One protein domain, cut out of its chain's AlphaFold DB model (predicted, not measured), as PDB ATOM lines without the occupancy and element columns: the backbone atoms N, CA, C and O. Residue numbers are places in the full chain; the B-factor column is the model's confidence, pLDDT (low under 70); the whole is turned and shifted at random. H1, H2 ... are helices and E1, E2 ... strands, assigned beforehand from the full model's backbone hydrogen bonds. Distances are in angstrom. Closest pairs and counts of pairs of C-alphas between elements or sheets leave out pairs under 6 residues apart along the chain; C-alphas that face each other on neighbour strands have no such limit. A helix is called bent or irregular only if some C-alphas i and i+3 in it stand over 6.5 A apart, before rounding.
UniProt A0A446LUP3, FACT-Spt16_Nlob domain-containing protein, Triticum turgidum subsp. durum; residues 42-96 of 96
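AT A GLANCE: This is residues 42 to 96 of the 96 residues of the protein "FACT-Spt16_Nlob domain-containing protein" of Triticum turgidum subsp. durum (UniProt A0A446LUP3). A small wall of three antiparallel strands, E1, E2 and E3, has one helix, H1, crossing one of its faces. H1 covers the sheet mainly near the last residue of E1, while the opposite face has no named helix over it. The printed part has 55 residues, with one named helix and three named strands in the chain order E1, H1, E2, E3; across the sheet the order is E1, E2, E3. The class is mixed, helices and strands, in two layers, a sheet with a helix on one face. The whole is compact, with a radius of gyration of the C-alphas of 11.5 A, and it spans 31 by 28 by 17 A.

HOW THE PARTS SIT: The inner strand E2, residues 78 to 83, is the antiparallel neighbour of the edge strand E1, residues 46 to 51, at 168 degrees between their directions. N 49 and O 80 are within hydrogen-bond range at 2.8 A, and so are N 82 and O 47 at 2.8 A. The other edge strand, E3, residues 87 to 90, forms a hairpin with E2, antiparallel at 161 degrees, with N 81 and O 88 within hydrogen-bond range at 2.9 A. H1, residues 58 to 71, is on the sheet at a height over the sheet of 7.8 A. It lies over E1 and only just not over E2: dropped onto the local plane, 6 of its 14 C-alphas fall on E1 and 2 on E2. On the local plane its line stands at 65 degrees to E1, across the strands. H1 and E1 touch, and their closest C-alphas, those of Thr 51 and Ser 63, are 5.6 A apart. H1 and E2 are near each other, with 5 pairs of C-alphas within 10 A. In H1, 8 of 10 O i to N i+4 pairs are within hydrogen-bond range.

IN THESE COORDINATES: E1 begins with C-alpha 46 at (-59.426, 8.162, 83.097) and is 16.3 A long from first to last C-alpha. E2 is 16.3 A long too, and E3, 10.0 A long, ends with C-alpha 90 at (-48.132, 10.728, 73.543). H1 begins with C-alpha 58 at (-63.309, 0.058, 60.892) and is 20.1 A long; it is irregular, with C-alphas 59 and 62 7.3 A apart.

THE WHOLE: The two C-alphas farthest apart, those of Ser 43 and Lys 94, are 34.4 A apart. The printed part has no cut and ends at residue 96, the chain's last residue. The link from E2 to E3 is tight, those from E1 to H1 and from H1 to E2 are short, and none is long. The mean pLDDT of the printed part is 89.3, and residue 96 is under 70.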
ATOM      1  N   ALA A  42     -68.876   3.853  82.903       97.44
ATOM      2  CA  ALA A  42     -68.453   2.723  83.734       97.44
ATOM      3  C   ALA A  42     -67.644   3.135  84.980       97.44
ATOM      4  O   ALA A  42     -66.712   2.449  85.394       97.44
ATOM      5  N   SER A  43     -67.968   4.292  85.559       97.31
ATOM      6  CA  SER A  43     -67.263   4.892  86.694       97.31
ATOM      7  C   SER A  43     -65.768   5.160  86.466       97.31
ATOM      8  O   SER A  43     -65.025   5.319  87.431       97.31
ATOM      9  N   SER A  44     -65.328   5.277  85.210       97.31
ATOM     10  CA  SER A  44     -63.915   5.446  84.845       97.31
ATOM     11  C   SER A  44     -63.304   6.726  85.420       97.31
ATOM     12  O   SER A  44     -63.915   7.796  85.358       97.31
ATOM     13  N   ASP A  45     -62.071   6.639  85.927       96.44
ATOM     14  CA  ASP A  45     -61.295   7.792  86.419       96.44
ATOM     15  C   ASP A  45     -60.414   8.440  85.341       96.44
ATOM     16  O   ASP A  45     -60.020   9.602  85.463       96.44
ATOM     17  N   ALA A  46     -60.139   7.696  84.272       97.38
ATOM     18  CA  ALA A  46     -59.426   8.162  83.097       97.38
ATOM     19  C   ALA A  46     -60.033   7.548  81.834       97.38
ATOM     20  O   ALA A  46     -60.546   6.429  81.861       97.38
ATOM     21  N   ILE A  47     -59.936   8.273  80.722       97.00
ATOM     22  CA  ILE A  47     -60.330   7.791  79.397       97.00
ATOM     23  C   ILE A  47     -59.091   7.835  78.513       97.00
ATOM     24  O   ILE A  47     -58.527   8.905  78.291       97.00
ATOM     25  N   ALA A  48     -58.660   6.676  78.022       95.94
ATOM     26  CA  ALA A  48     -57.527   6.559  77.114       95.94
ATOM     27  C   ALA A  48     -58.025   6.242  75.704       95.94
ATOM     28  O   ALA A  48     -58.751   5.271  75.497       95.94
ATOM     29  N   ILE A  49     -57.607   7.059  74.745       93.38
ATOM     30  CA  ILE A  49     -57.910   6.896  73.329       93.38
ATOM     31  C   ILE A  49     -56.599   6.631  72.611       93.38
ATOM     32  O   ILE A  49     -55.674   7.438  72.677       93.38
ATOM     33  N   ALA A  50     -56.515   5.474  71.964       91.50
ATOM     34  CA  ALA A  50     -55.388   5.106  71.128       91.50
ATOM     35  C   ALA A  50     -55.829   5.145  69.664       91.50
ATOM     36  O   ALA A  50     -56.762   4.434  69.270       91.50
ATOM     37  N   THR A  51     -55.143   5.967  68.877       90.25
ATOM     38  CA  THR A  51     -55.289   6.028  67.425       90.25
ATOM     39  C   THR A  51     -54.064   5.343  66.806       90.25
ATOM     40  O   THR A  51     -52.938   5.819  66.990       90.25
ATOM     41  N   PRO A  52     -54.234   4.194  66.127       86.31
ATOM     42  CA  PRO A  52     -53.125   3.450  65.527       86.31
ATOM     43  C   PRO A  52     -52.527   4.205  64.325       86.31
ATOM     44  O   PRO A  52     -52.977   5.306  63.989       86.31
ATOM     45  N   PRO A  53     -51.512   3.637  63.650       85.44
ATOM     46  CA  PRO A  53     -51.141   4.086  62.314       85.44
ATOM     47  C   PRO A  53     -52.348   4.101  61.358       85.44
ATOM     48  O   PRO A  53     -53.300   3.344  61.575       85.44
ATOM     49  N   PRO A  54     -52.312   4.920  60.290       82.94
ATOM     50  CA  PRO A  54     -53.396   4.986  59.316       82.94
ATOM     51  C   PRO A  54     -53.738   3.594  58.780       82.94
ATOM     52  O   PRO A  54     -52.857   2.855  58.335       82.94
ATOM     53  N   SER A  55     -55.016   3.227  58.848       79.94
ATOM     54  CA  SER A  55     -55.513   1.944  58.355       79.94
ATOM     55  C   SER A  55     -56.979   2.061  57.953       79.94
ATOM     56  O   SER A  55     -57.723   2.821  58.568       79.94
ATOM     57  N   GLU A  56     -57.407   1.243  56.993       75.94
ATOM     58  CA  GLU A  56     -58.815   1.105  56.580       75.94
ATOM     59  C   GLU A  56     -59.646   0.255  57.571       75.94
ATOM     60  O   GLU A  56     -60.754  -0.189  57.268       75.94
ATOM     61  N   ASP A  57     -59.109  -0.042  58.760       74.94
ATOM     62  CA  ASP A  57     -59.774  -0.879  59.751       74.94
ATOM     63  C   ASP A  57     -60.863  -0.101  60.505       74.94
ATOM     64  O   ASP A  57     -60.604   0.835  61.268       74.94
ATOM     65  N   LEU A  58     -62.106  -0.559  60.334       74.19
ATOM     66  CA  LEU A  58     -63.309   0.058  60.892       74.19
ATOM     67  C   LEU A  58     -63.297   0.167  62.428       74.19
ATOM     68  O   LEU A  58     -64.018   0.993  62.990       74.19
ATOM     69  N   ARG A  59     -62.496  -0.641  63.135       73.81
ATOM     70  CA  ARG A  59     -62.428  -0.627  64.610       73.81
ATOM     71  C   ARG A  59     -61.965   0.713  65.175       73.81
ATOM     72  O   ARG A  59     -62.355   1.073  66.284       73.81
ATOM     73  N   TYR A  60     -61.176   1.465  64.416       70.62
ATOM     74  CA  TYR A  60     -60.569   2.711  64.881       70.62
ATOM     75  C   TYR A  60     -61.376   3.954  64.526       70.62
ATOM     76  O   TYR A  60     -61.026   5.051  64.953       70.62
ATOM     77  N   LEU A  61     -62.518   3.780  63.850       79.50
ATOM     78  CA  LEU A  61     -63.390   4.884  63.459       79.50
ATOM     79  C   LEU A  61     -63.820   5.749  64.645       79.50
ATOM     80  O   LEU A  61     -63.998   6.945  64.470       79.50
ATOM     81  N   LYS A  62     -63.968   5.187  65.855       87.81
ATOM     82  CA  LYS A  62     -64.317   5.987  67.041       87.81
ATOM     83  C   LYS A  62     -63.152   6.835  67.552       87.81
ATOM     84  O   LYS A  62     -63.388   7.992  67.886       87.81
ATOM     85  N   SER A  63     -61.934   6.290  67.594       89.69
ATOM     86  CA  SER A  63     -60.737   7.053  67.976       89.69
ATOM     87  C   SER A  63     -60.498   8.186  66.979       89.69
ATOM     88  O   SER A  63     -60.461   9.349  67.366       89.69
ATOM     89  N   THR A  64     -60.492   7.864  65.683       89.81
ATOM     90  CA  THR A  64     -60.317   8.845  64.607       89.81
ATOM     91  C   THR A  64     -61.433   9.891  64.593       89.81
ATOM     92  O   THR A  64     -61.166  11.082  64.447       89.81
ATOM     93  N   ALA A  65     -62.692   9.486  64.797       91.88
ATOM     94  CA  ALA A  65     -63.802  10.433  64.888       91.88
ATOM     95  C   ALA A  65     -63.647  11.390  66.074       91.88
ATOM     96  O   ALA A  65     -64.004  12.561  65.944       91.88
ATOM     97  N   LEU A  66     -63.118  10.926  67.212       93.56
ATOM     98  CA  LEU A  66     -62.845  11.804  68.345       93.56
ATOM     99  C   LEU A  66     -61.709  12.781  68.034       93.56
ATOM    100  O   LEU A  66     -61.851  13.951  68.365       93.56
ATOM    101  N   ASP A  67     -60.641  12.347  67.365       91.50
ATOM    102  CA  ASP A  67     -59.544  13.231  66.951       91.50
ATOM    103  C   ASP A  67     -60.060  14.340  66.025       91.50
ATOM    104  O   ASP A  67     -59.866  15.528  66.286       91.50
ATOM    105  N   VAL A  68     -60.830  13.973  64.996       92.50
ATOM    106  CA  VAL A  68     -61.430  14.928  64.051       92.50
ATOM    107  C   VAL A  68     -62.432  15.842  64.755       92.50
ATOM    108  O   VAL A  68     -62.457  17.053  64.518       92.50
ATOM    109  N   TRP A  69     -63.254  15.296  65.650       95.25
ATOM    110  CA  TRP A  69     -64.192  16.097  66.424       95.25
ATOM    111  C   TRP A  69     -63.466  17.028  67.392       95.25
ATOM    112  O   TRP A  69     -63.850  18.178  67.509       95.25
ATOM    113  N   LEU A  70     -62.405  16.620  68.073       94.31
ATOM    114  CA  LEU A  70     -61.782  17.449  69.100       94.31
ATOM    115  C   LEU A  70     -60.756  18.429  68.511       94.31
ATOM    116  O   LEU A  70     -60.780  19.613  68.841       94.31
ATOM    117  N   LEU A  71     -59.886  17.945  67.623       91.19
ATOM    118  CA  LEU A  71     -58.701  18.640  67.107       91.19
ATOM    119  C   LEU A  71     -58.880  19.162  65.673       91.19
ATOM    120  O   LEU A  71     -58.126  20.034  65.243       91.19
ATOM    121  N   GLY A  72     -59.878  18.658  64.938       90.50
ATOM    122  CA  GLY A  72     -60.152  19.032  63.545       90.50
ATOM    123  C   GLY A  72     -59.396  18.208  62.499       90.50
ATOM    124  O   GLY A  72     -59.632  18.393  61.308       90.50
ATOM    125  N   TYR A  73     -58.526  17.291  62.929       89.56
ATOM    126  CA  TYR A  73     -57.719  16.430  62.066       89.56
ATOM    127  C   TYR A  73     -57.589  15.044  62.685       89.56
ATOM    128  O   TYR A  73     -57.749  14.879  63.892       89.56
ATOM    129  N   GLU A  74     -57.240  14.061  61.866       88.50
ATOM    130  CA  GLU A  74     -56.827  12.757  62.372       88.50
ATOM    131  C   GLU A  74     -55.451  12.860  63.034       88.50
ATOM    132  O   GLU A  74     -54.542  13.509  62.507       88.50
ATOM    133  N   PHE A  75     -55.284  12.192  64.175       88.12
ATOM    134  CA  PHE A  75     -54.025  12.152  64.914       88.12
ATOM    135  C   PHE A  75     -53.499  10.709  64.993       88.12
ATOM    136  O   PHE A  75     -53.413  10.125  66.071       88.12
ATOM    137  N   PRO A  76     -53.107  10.096  63.858       89.94
ATOM    138  CA  PRO A  76     -52.608   8.726  63.860       89.94
ATOM    139  C   PRO A  76     -51.339   8.595  64.703       89.94
ATOM    140  O   PRO A  76     -50.578   9.556  64.871       89.94
ATOM    141  N   GLU A  77     -51.089   7.386  65.198       91.50
ATOM    142  CA  GLU A  77     -49.957   7.081  66.085       91.50
ATOM    143  C   GLU A  77     -49.919   7.999  67.314       91.50
ATOM    144  O   GLU A  77     -48.874   8.555  67.670       91.50
ATOM    145  N   THR A  78     -51.084   8.201  67.929       92.44
ATOM    146  CA  THR A  78     -51.236   9.052  69.110       92.44
ATOM    147  C   THR A  78     -52.023   8.320  70.180       92.44
ATOM    148  O   THR A  78     -53.015   7.645  69.900       92.44
ATOM    149  N   ILE A  79     -51.587   8.481  71.426       94.88
ATOM    150  CA  ILE A  79     -52.381   8.129  72.599       94.88
ATOM    151  C   ILE A  79     -52.737   9.419  73.330       94.88
ATOM    152  O   ILE A  79     -51.855  10.219  73.647       94.88
ATOM    153  N   ILE A  80     -54.024   9.601  73.610       95.62
ATOM    154  CA  ILE A  80     -54.548  10.709  74.408       95.62
ATOM    155  C   ILE A  80     -55.179  10.125  75.667       95.62
ATOM    156  O   ILE A  80     -56.045   9.255  75.582       95.62
ATOM    157  N   VAL A  81     -54.761  10.599  76.839       97.56
ATOM    158  CA  VAL A  81     -55.345  10.191  78.123       97.56
ATOM    159  C   VAL A  81     -55.982  11.394  78.797       97.56
ATOM    160  O   VAL A  81     -55.290  12.317  79.226       97.56
ATOM    161  N   PHE A  82     -57.306  11.364  78.911       97.81
ATOM    162  CA  PHE A  82     -58.104  12.362  79.610       97.81
ATOM    163  C   PHE A  82     -58.232  11.989  81.083       97.81
ATOM    164  O   PHE A  82     -58.655  10.885  81.427       97.81
ATOM    165  N   MET A  83     -57.885  12.929  81.957       97.00
ATOM    166  CA  MET A  83     -58.018  12.821  83.410       97.00
ATOM    167  C   MET A  83     -58.705  14.080  83.944       97.00
ATOM    168  O   MET A  83     -58.816  15.078  83.239       97.00
ATOM    169  N   GLN A  84     -59.121  14.089  85.209       91.44
ATOM    170  CA  GLN A  84     -59.868  15.222  85.781       91.44
ATOM    171  C   GLN A  84     -59.146  16.578  85.723       91.44
ATOM    172  O   GLN A  84     -59.802  17.610  85.644       91.44
ATOM    173  N   LYS A  85     -57.809  16.595  85.795       91.88
ATOM    174  CA  LYS A  85     -57.013  17.837  85.878       91.88
ATOM    175  C   LYS A  85     -56.026  18.031  84.734       91.88
ATOM    176  O   LYS A  85     -55.395  19.076  84.651       91.88
ATOM    177  N   GLN A  86     -55.839  17.013  83.904       95.25
ATOM    178  CA  GLN A  86     -54.784  16.991  82.902       95.25
ATOM    179  C   GLN A  86     -55.177  16.108  81.727       95.25
ATOM    180  O   GLN A  86     -55.953  15.162  81.876       95.25
ATOM    181  N   ILE A  87     -54.591  16.411  80.574       96.50
ATOM    182  CA  ILE A  87     -54.686  15.601  79.366       96.50
ATOM    183  C   ILE A  87     -53.261  15.291  78.940       96.50
ATOM    184  O   ILE A  87     -52.439  16.197  78.816       96.50
ATOM    185  N   HIS A  88     -52.960  14.011  78.769       96.44
ATOM    186  CA  HIS A  88     -51.639  13.551  78.357       96.44
ATOM    187  C   HIS A  88     -51.692  13.166  76.888       96.44
ATOM    188  O   HIS A  88     -52.527  12.354  76.503       96.44
ATOM    189  N   PHE A  89     -50.793  13.736  76.091       94.19
ATOM    190  CA  PHE A  89     -50.611  13.391  74.687       94.19
ATOM    191  C   PHE A  89     -49.275  12.673  74.527       94.19
ATOM    192  O   PHE A  89     -48.227  13.218  74.871       94.19
ATOM    193  N   LEU A  90     -49.311  11.462  73.981       94.56
ATOM    194  CA  LEU A  90     -48.132  10.728  73.543       94.56
ATOM    195  C   LEU A  90     -48.171  10.630  72.021       94.56
ATOM    196  O   LEU A  90     -48.953   9.861  71.463       94.56
ATOM    197  N   CYS A  91     -47.338  11.427  71.362       91.44
ATOM    198  CA  CYS A  91     -47.232  11.495  69.909       91.44
ATOM    199  C   CYS A  91     -45.797  11.855  69.484       91.44
ATOM    200  O   CYS A  91     -44.926  12.147  70.305       91.44
ATOM    201  N   SER A  92     -45.533  11.827  68.177       87.81
ATOM    202  CA  SER A  92     -44.252  12.275  67.617       87.81
ATOM    203  C   SER A  92     -44.044  13.782  67.807       87.81
ATOM    204  O   SER A  92     -44.991  14.540  67.617       87.81
ATOM    205  N   GLN A  93     -42.795  14.231  67.993       83.62
ATOM    206  CA  GLN A  93     -42.455  15.664  68.109       83.62
ATOM    207  C   GLN A  93     -43.009  16.541  66.977       83.62
ATOM    208  O   GLN A  93     -43.343  17.687  67.212       83.62
ATOM    209  N   LYS A  94     -43.143  16.008  65.756       83.38
ATOM    210  CA  LYS A  94     -43.681  16.751  64.602       83.38
ATOM    211  C   LYS A  94     -45.153  17.170  64.751       83.38
ATOM    212  O   LYS A  94     -45.619  17.968  63.949       83.38
ATOM    213  N   LYS A  95     -45.887  16.551  65.681       74.69
ATOM    214  CA  LYS A  95     -47.313  16.804  65.939       74.69
ATOM    215  C   LYS A  95     -47.535  17.785  67.102       74.69
ATOM    216  O   LYS A  95     -48.687  18.111  67.372       74.69
ATOM    217  N   MET A  96     -46.459  18.194  67.782       62.81
ATOM    218  CA  MET A  96     -46.448  19.194  68.857       62.81
ATOM    219  C   MET A  96     -45.984  20.551  68.336       62.81
ATOM    220  O   MET A  96     -45.168  20.565  67.387       62.81
TER     221      MET A  96